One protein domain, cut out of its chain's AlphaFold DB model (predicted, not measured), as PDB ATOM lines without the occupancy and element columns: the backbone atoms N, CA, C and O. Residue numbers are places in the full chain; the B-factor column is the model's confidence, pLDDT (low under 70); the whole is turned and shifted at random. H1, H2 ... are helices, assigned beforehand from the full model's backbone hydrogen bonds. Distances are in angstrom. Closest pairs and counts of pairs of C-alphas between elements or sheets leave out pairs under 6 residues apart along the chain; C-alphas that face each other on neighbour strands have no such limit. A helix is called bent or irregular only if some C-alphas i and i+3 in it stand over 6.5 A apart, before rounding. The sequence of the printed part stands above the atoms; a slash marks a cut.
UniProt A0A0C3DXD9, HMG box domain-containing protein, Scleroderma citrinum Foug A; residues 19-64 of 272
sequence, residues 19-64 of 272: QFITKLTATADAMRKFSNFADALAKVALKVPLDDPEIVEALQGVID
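What this domain is: This is residues 19 to 64 of the 272 residues of the protein "HMG box domain-containing protein" of Scleroderma citrinum Foug A (UniProt A0A0C3DXD9). The printed part is an open hook: one long, nearly straight helix, H1, makes the shank, and the link after it turns the backbone round so that the shorter helix H2 folds back as a free arm. A gap is left between H1 and H2, and there is no packed core. The printed part has 46 residues with two named helices, H1 then H2, and no named strand; the class is all helix. The whole is extended, with a radius of gyration of the C-alphas of 16.1 A, and its outline is a rod that spans 50 by 22 by 10 A.

Where its parts are: H1 holds residues 19 to 45 and is 38.7 A long from first to last C-alpha. It begins at C-alpha 19, (-3.729, -46.949, -29.825), and ends at C-alpha 45, (28.980, -50.968, -9.539). Seven residues follow before H2, residues 53 to 64, which is 16.6 A long and ends at C-alpha 64, (17.068, -47.591, 3.040).

How they stand to each other: H1 and H2 are apart, with no C-alpha of the one within 8 A of the other. The N-to-C direction has an x component of 0.88 in H1 and of -0.94 in H2. Residues 19 to 64 stand free: no C-alphas 8 or more residues apart along the chain are within 10 A of each other. In H1 and H2 every O i to N i+4 pair is within hydrogen-bond range, and neither helix is bent.

The domain as a whole: The two C-alphas farthest apart are those of Gln 19 and Asp 51, at 50.2 A, while those of Gln 19 and Asp 64 are 38.9 A apart. The printed part has no cut, and the link from H1 to H2 is short. The mean pLDDT of the printed part is 88.3, with 94 for H1 and 81 for H2; one residue, Leu 50 in the link, is under 70.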
ATOM      1  N   GLN A  19      -4.461 -47.979 -30.569       93.75
ATOM      2  CA  GLN A  19      -3.729 -46.949 -29.825       93.75
ATOM      3  C   GLN A  19      -3.437 -47.347 -28.370       93.75
ATOM      4  O   GLN A  19      -2.400 -46.963 -27.824       93.75
ATOM      5  N   PHE A  20      -4.345 -48.081 -27.718       94.75
ATOM      6  CA  PHE A  20      -4.127 -48.591 -26.365       94.75
ATOM      7  C   PHE A  20      -3.047 -49.683 -26.344       94.75
ATOM      8  O   PHE A  20      -2.135 -49.616 -25.519       94.75
ATOM      9  N   ILE A  21      -3.086 -50.623 -27.296       96.12
ATOM     10  CA  ILE A  21      -2.071 -51.676 -27.450       96.12
ATOM     11  C   ILE A  21      -0.685 -51.065 -27.708       96.12
ATOM     12  O   ILE A  21       0.255 -51.405 -26.992       96.12
ATOM     13  N   THR A  22      -0.552 -50.103 -28.630       96.44
ATOM     14  CA  THR A  22       0.733 -49.428 -28.915       96.44
ATOM     15  C   THR A  22       1.305 -48.705 -27.690       96.44
ATOM     16  O   THR A  22       2.517 -48.688 -27.480       96.44
ATOM     17  N   LYS A  23       0.449 -48.121 -26.839       96.94
ATOM     18  CA  LYS A  23       0.880 -47.472 -25.587       96.94
ATOM     19  C   LYS A  23       1.333 -48.496 -24.540       96.94
ATOM     20  O   LYS A  23       2.299 -48.234 -23.824       96.94
ATOM     21  N   LEU A  24       0.695 -49.667 -24.472       97.44
ATOM     22  CA  LEU A  24       1.136 -50.764 -23.606       97.44
ATOM     23  C   LEU A  24       2.465 -51.377 -24.069       97.44
ATOM     24  O   LEU A  24       3.349 -51.563 -23.235       97.44
ATOM     25  N   THR A  25       2.651 -51.640 -25.369       97.06
ATOM     26  CA  THR A  25       3.918 -52.198 -25.881       97.06
ATOM     27  C   THR A  25       5.079 -51.223 -25.693       97.06
ATOM     28  O   THR A  25       6.098 -51.609 -25.129       97.06
ATOM     29  N   ALA A  26       4.893 -49.937 -26.016       97.38
ATOM     30  CA  ALA A  26       5.901 -48.904 -25.761       97.38
ATOM     31  C   ALA A  26       6.273 -48.790 -24.267       97.38
ATOM     32  O   ALA A  26       7.440 -48.576 -23.931       97.38
ATOM     33  N   THR A  27       5.305 -48.982 -23.362       96.94
ATOM     34  CA  THR A  27       5.554 -49.013 -21.909       96.94
ATOM     35  C   THR A  27       6.345 -50.261 -21.500       96.94
ATOM     36  O   THR A  27       7.297 -50.155 -20.729       96.94
ATOM     37  N   ALA A  28       6.008 -51.434 -22.046       97.00
ATOM     38  CA  ALA A  28       6.744 -52.674 -21.794       97.00
ATOM     39  C   ALA A  28       8.194 -52.605 -22.309       97.00
ATOM     40  O   ALA A  28       9.114 -53.060 -21.631       97.00
ATOM     41  N   ASP A  29       8.428 -51.974 -23.462       97.38
ATOM     42  CA  ASP A  29       9.775 -51.767 -24.001       97.38
ATOM     43  C   ASP A  29      10.574 -50.716 -23.221       97.38
ATOM     44  O   ASP A  29      11.790 -50.855 -23.083       97.38
ATOM     45  N   ALA A  30       9.919 -49.705 -22.642       96.94
ATOM     46  CA  ALA A  30      10.556 -48.808 -21.677       96.94
ATOM     47  C   ALA A  30      10.976 -49.557 -20.396       96.94
ATOM     48  O   ALA A  30      12.096 -49.371 -19.924       96.94
ATOM     49  N   MET A  31      10.130 -50.459 -19.881       96.50
ATOM     50  CA  MET A  31      10.471 -51.315 -18.734       96.50
ATOM     51  C   MET A  31      11.641 -52.259 -19.047       96.50
ATOM     52  O   MET A  31      12.590 -52.311 -18.271       96.50
ATOM     53  N   ARG A  32      11.645 -52.926 -20.212       97.50
ATOM     54  CA  ARG A  32      12.768 -53.770 -20.675       97.50
ATOM     55  C   ARG A  32      14.083 -52.990 -20.770       97.50
ATOM     56  O   ARG A  32      15.117 -53.468 -20.315       97.50
ATOM     57  N   LYS A  33      14.047 -51.771 -21.324       96.25
ATOM     58  CA  LYS A  33      15.219 -50.878 -21.386       96.25
ATOM     59  C   LYS A  33      15.715 -50.495 -19.991       96.25
ATOM     60  O   LYS A  33      16.924 -50.473 -19.778       96.25
ATOM     61  N   PHE A  34      14.808 -50.248 -19.044       96.25
ATOM     62  CA  PHE A  34      15.165 -49.960 -17.655       96.25
ATOM     63  C   PHE A  34      15.780 -51.175 -16.938       96.25
ATOM     64  O   PHE A  34      16.778 -51.007 -16.246       96.25
ATOM     65  N   SER A  35      15.267 -52.393 -17.156       94.94
ATOM     66  CA  SER A  35      15.892 -53.629 -16.653       94.94
ATOM     67  C   SER A  35      17.317 -53.797 -17.184       94.94
ATOM     68  O   SER A  35      18.252 -53.878 -16.395       94.94
ATOM     69  N   ASN A  36      17.505 -53.719 -18.507       96.06
ATOM     70  CA  ASN A  36      18.831 -53.827 -19.126       96.06
ATOM     71  C   ASN A  36      19.804 -52.739 -18.626       96.06
ATOM     72  O   ASN A  36      21.002 -52.991 -18.493       96.06
ATOM     73  N   PHE A  37      19.302 -51.529 -18.343       95.88
ATOM     74  CA  PHE A  37      20.083 -50.451 -17.736       95.88
ATOM     75  C   PHE A  37      20.462 -50.757 -16.279       95.88
ATOM     76  O   PHE A  37      21.612 -50.548 -15.908       95.88
ATOM     77  N   ALA A  38      19.543 -51.292 -15.470       93.56
ATOM     78  CA  ALA A  38      19.832 -51.704 -14.096       93.56
ATOM     79  C   ALA A  38      20.872 -52.841 -14.045       93.56
ATOM     80  O   ALA A  38      21.808 -52.776 -13.249       93.56
ATOM     81  N   ASP A  39      20.781 -53.822 -14.948       93.50
ATOM     82  CA  ASP A  39      21.775 -54.896 -15.084       93.50
ATOM     83  C   ASP A  39      23.151 -54.372 -15.529       93.50
ATOM     84  O   ASP A  39      24.187 -54.898 -15.117       93.50
ATOM     85  N   ALA A  40      23.186 -53.339 -16.379       91.25
ATOM     86  CA  ALA A  40      24.423 -52.666 -16.768       91.25
ATOM     87  C   ALA A  40      25.015 -51.853 -15.603       91.25
ATOM     88  O   ALA A  40      26.212 -51.957 -15.335       91.25
ATOM     89  N   LEU A  41      24.180 -51.111 -14.867       89.50
ATOM     90  CA  LEU A  41      24.574 -50.353 -13.678       89.50
ATOM     91  C   LEU A  41      25.155 -51.279 -12.598       89.50
ATOM     92  O   LEU A  41      26.208 -50.977 -12.051       89.50
ATOM     93  N   ALA A  42      24.527 -52.430 -12.341       87.88
ATOM     94  CA  ALA A  42      25.017 -53.419 -11.381       87.88
ATOM     95  C   ALA A  42      26.405 -53.967 -11.766       87.88
ATOM     96  O   ALA A  42      27.288 -54.077 -10.916       87.88
ATOM     97  N   LYS A  43      26.637 -54.244 -13.059       90.00
ATOM     98  CA  LYS A  43      27.952 -54.675 -13.575       90.00
ATOM     99  C   LYS A  43      29.024 -53.587 -13.449       90.00
ATOM    100  O   LYS A  43      30.181 -53.918 -13.214       90.00
ATOM    101  N   VAL A  44      28.650 -52.313 -13.587       87.44
ATOM    102  CA  VAL A  44      29.553 -51.172 -13.351       87.44
ATOM    103  C   VAL A  44      29.836 -51.000 -11.857       87.44
ATOM    104  O   VAL A  44      30.994 -50.853 -11.485       87.44
ATOM    105  N   ALA A  45      28.822 -51.091 -10.990       83.44
ATOM    106  CA  ALA A  45      28.980 -50.968  -9.539       83.44
ATOM    107  C   ALA A  45      29.928 -52.033  -8.960       83.44
ATOM    108  O   ALA A  45      30.796 -51.704  -8.160       83.44
ATOM    109  N   LEU A  46      29.858 -53.279  -9.449       83.75
ATOM    110  CA  LEU A  46      30.805 -54.359  -9.112       83.75
ATOM    111  C   LEU A  46      32.256 -54.108  -9.579       83.75
ATOM    112  O   LEU A  46      33.140 -54.915  -9.290       83.75
ATOM    113  N   LYS A  47      32.510 -53.032 -10.335       82.00
ATOM    114  CA  LYS A  47      33.827 -52.665 -10.876       82.00
ATOM    115  C   LYS A  47      34.401 -51.381 -10.260       82.00
ATOM    116  O   LYS A  47      35.556 -51.062 -10.538       82.00
ATOM    117  N   VAL A  48      33.630 -50.670  -9.436       81.00
ATOM    118  CA  VAL A  48      34.058 -49.460  -8.719       81.00
ATOM    119  C   VAL A  48      34.654 -49.858  -7.358       81.00
ATOM    120  O   VAL A  48      33.994 -50.590  -6.621       81.00
ATOM    121  N   PRO A  49      35.872 -49.408  -6.999       72.75
ATOM    122  CA  PRO A  49      36.379 -49.543  -5.634       72.75
ATOM    123  C   PRO A  49      35.574 -48.636  -4.690       72.75
ATOM    124  O   PRO A  49      35.359 -47.463  -4.987       72.75
ATOM    125  N   LEU A  50      35.096 -49.184  -3.572       66.50
ATOM    126  CA  LEU A  50      34.201 -48.506  -2.620       66.50
ATOM    127  C   LEU A  50      34.956 -48.036  -1.366       66.50
ATOM    128  O   LEU A  50      34.501 -48.245  -0.244       66.50
ATOM    129  N   ASP A  51      36.126 -47.431  -1.572       73.56
ATOM    130  CA  ASP A  51      37.023 -47.005  -0.490       73.56
ATOM    131  C   ASP A  51      36.665 -45.610   0.078       73.56
ATOM    132  O   ASP A  51      37.073 -45.273   1.190       73.56
ATOM    133  N   ASP A  52      35.865 -44.814  -0.644       80.62
ATOM    134  CA  ASP A  52      35.411 -43.482  -0.219       80.62
ATOM    135  C   ASP A  52      34.159 -43.557   0.688       80.62
ATOM    136  O   ASP A  52      33.092 -43.997   0.235       80.62
ATOM    137  N   PRO A  53      34.207 -43.071   1.947       79.69
ATOM    138  CA  PRO A  53      33.101 -43.233   2.896       79.69
ATOM    139  C   PRO A  53      31.820 -42.478   2.502       79.69
ATOM    140  O   PRO A  53      30.723 -42.976   2.753       79.69
ATOM    141  N   GLU A  54      31.936 -41.327   1.829       77.50
ATOM    142  CA  GLU A  54      30.784 -40.547   1.342       77.50
ATOM    143  C   GLU A  54      29.963 -41.318   0.290       77.50
ATOM    144  O   GLU A  54      28.734 -41.221   0.250       77.50
ATOM    145  N   ILE A  55      30.625 -42.140  -0.537       77.81
ATOM    146  CA  ILE A  55      29.962 -42.984  -1.542       77.81
ATOM    147  C   ILE A  55      29.201 -44.125  -0.854       77.81
ATOM    148  O   ILE A  55      28.080 -44.450  -1.253       77.81
ATOM    149  N   VAL A  56      29.771 -44.705   0.208       81.81
ATOM    150  CA  VAL A  56      29.123 -45.761   1.000       81.81
ATOM    151  C   VAL A  56      27.886 -45.227   1.733       81.81
ATOM    152  O   VAL A  56      26.840 -45.878   1.699       81.81
ATOM    153  N   GLU A  57      27.950 -44.029   2.326       84.12
ATOM    154  CA  GLU A  57      26.785 -43.390   2.961       84.12
ATOM    155  C   GLU A  57      25.673 -43.088   1.941       84.12
ATOM    156  O   GLU A  57      24.507 -43.428   2.167       84.12
ATOM    157  N   ALA A  58      26.026 -42.538   0.771       80.44
ATOM    158  CA  ALA A  58      25.068 -42.278  -0.302       80.44
ATOM    159  C   ALA A  58      24.383 -43.566  -0.809       80.44
ATOM    160  O   ALA A  58      23.166 -43.583  -1.023       80.44
ATOM    161  N   LEU A  59      25.136 -44.663  -0.957       79.44
ATOM    162  CA  LEU A  59      24.591 -45.972  -1.329       79.44
ATOM    163  C   LEU A  59      23.679 -46.551  -0.236       79.44
ATOM    164  O   LEU A  59      22.604 -47.061  -0.557       79.44
ATOM    165  N   GLN A  60      24.045 -46.423   1.043       81.44
ATOM    166  CA  GLN A  60      23.202 -46.860   2.161       81.44
ATOM    167  C   GLN A  60      21.876 -46.079   2.211       81.44
ATOM    168  O   GLN A  60      20.812 -46.684   2.347       81.44
ATOM    169  N   GLY A  61      21.910 -44.760   1.994       83.44
ATOM    170  CA  GLY A  61      20.702 -43.934   1.887       83.44
ATOM    171  C   GLY A  61      19.767 -44.367   0.747       83.44
ATOM    172  O   GLY A  61      18.544 -44.372   0.911       83.44
ATOM    173  N   VAL A  62      20.322 -44.809  -0.389       81.88
ATOM    174  CA  VAL A  62      19.539 -45.405  -1.488       81.88
ATOM    175  C   VAL A  62      18.945 -46.759  -1.082       81.88
ATOM    176  O   VAL A  62      17.773 -47.006  -1.369       81.88
ATOM    177  N   ILE A  63      19.703 -47.614  -0.382       82.75
ATOM    178  CA  ILE A  63      19.233 -48.919   0.117       82.75
ATOM    179  C   ILE A  63      18.044 -48.745   1.075       82.75
ATOM    180  O   ILE A  63      17.002 -49.375   0.867       82.75
ATOM    181  N   ASP A  64      18.139 -47.850   2.063       83.94
ATOM    182  CA  ASP A  64      17.068 -47.591   3.040       83.94
ATOM    183  C   ASP A  64      15.817 -46.923   2.441       83.94
ATOM    184  O   ASP A  64      14.701 -47.081   2.965       83.94
TER     185      ASP A  64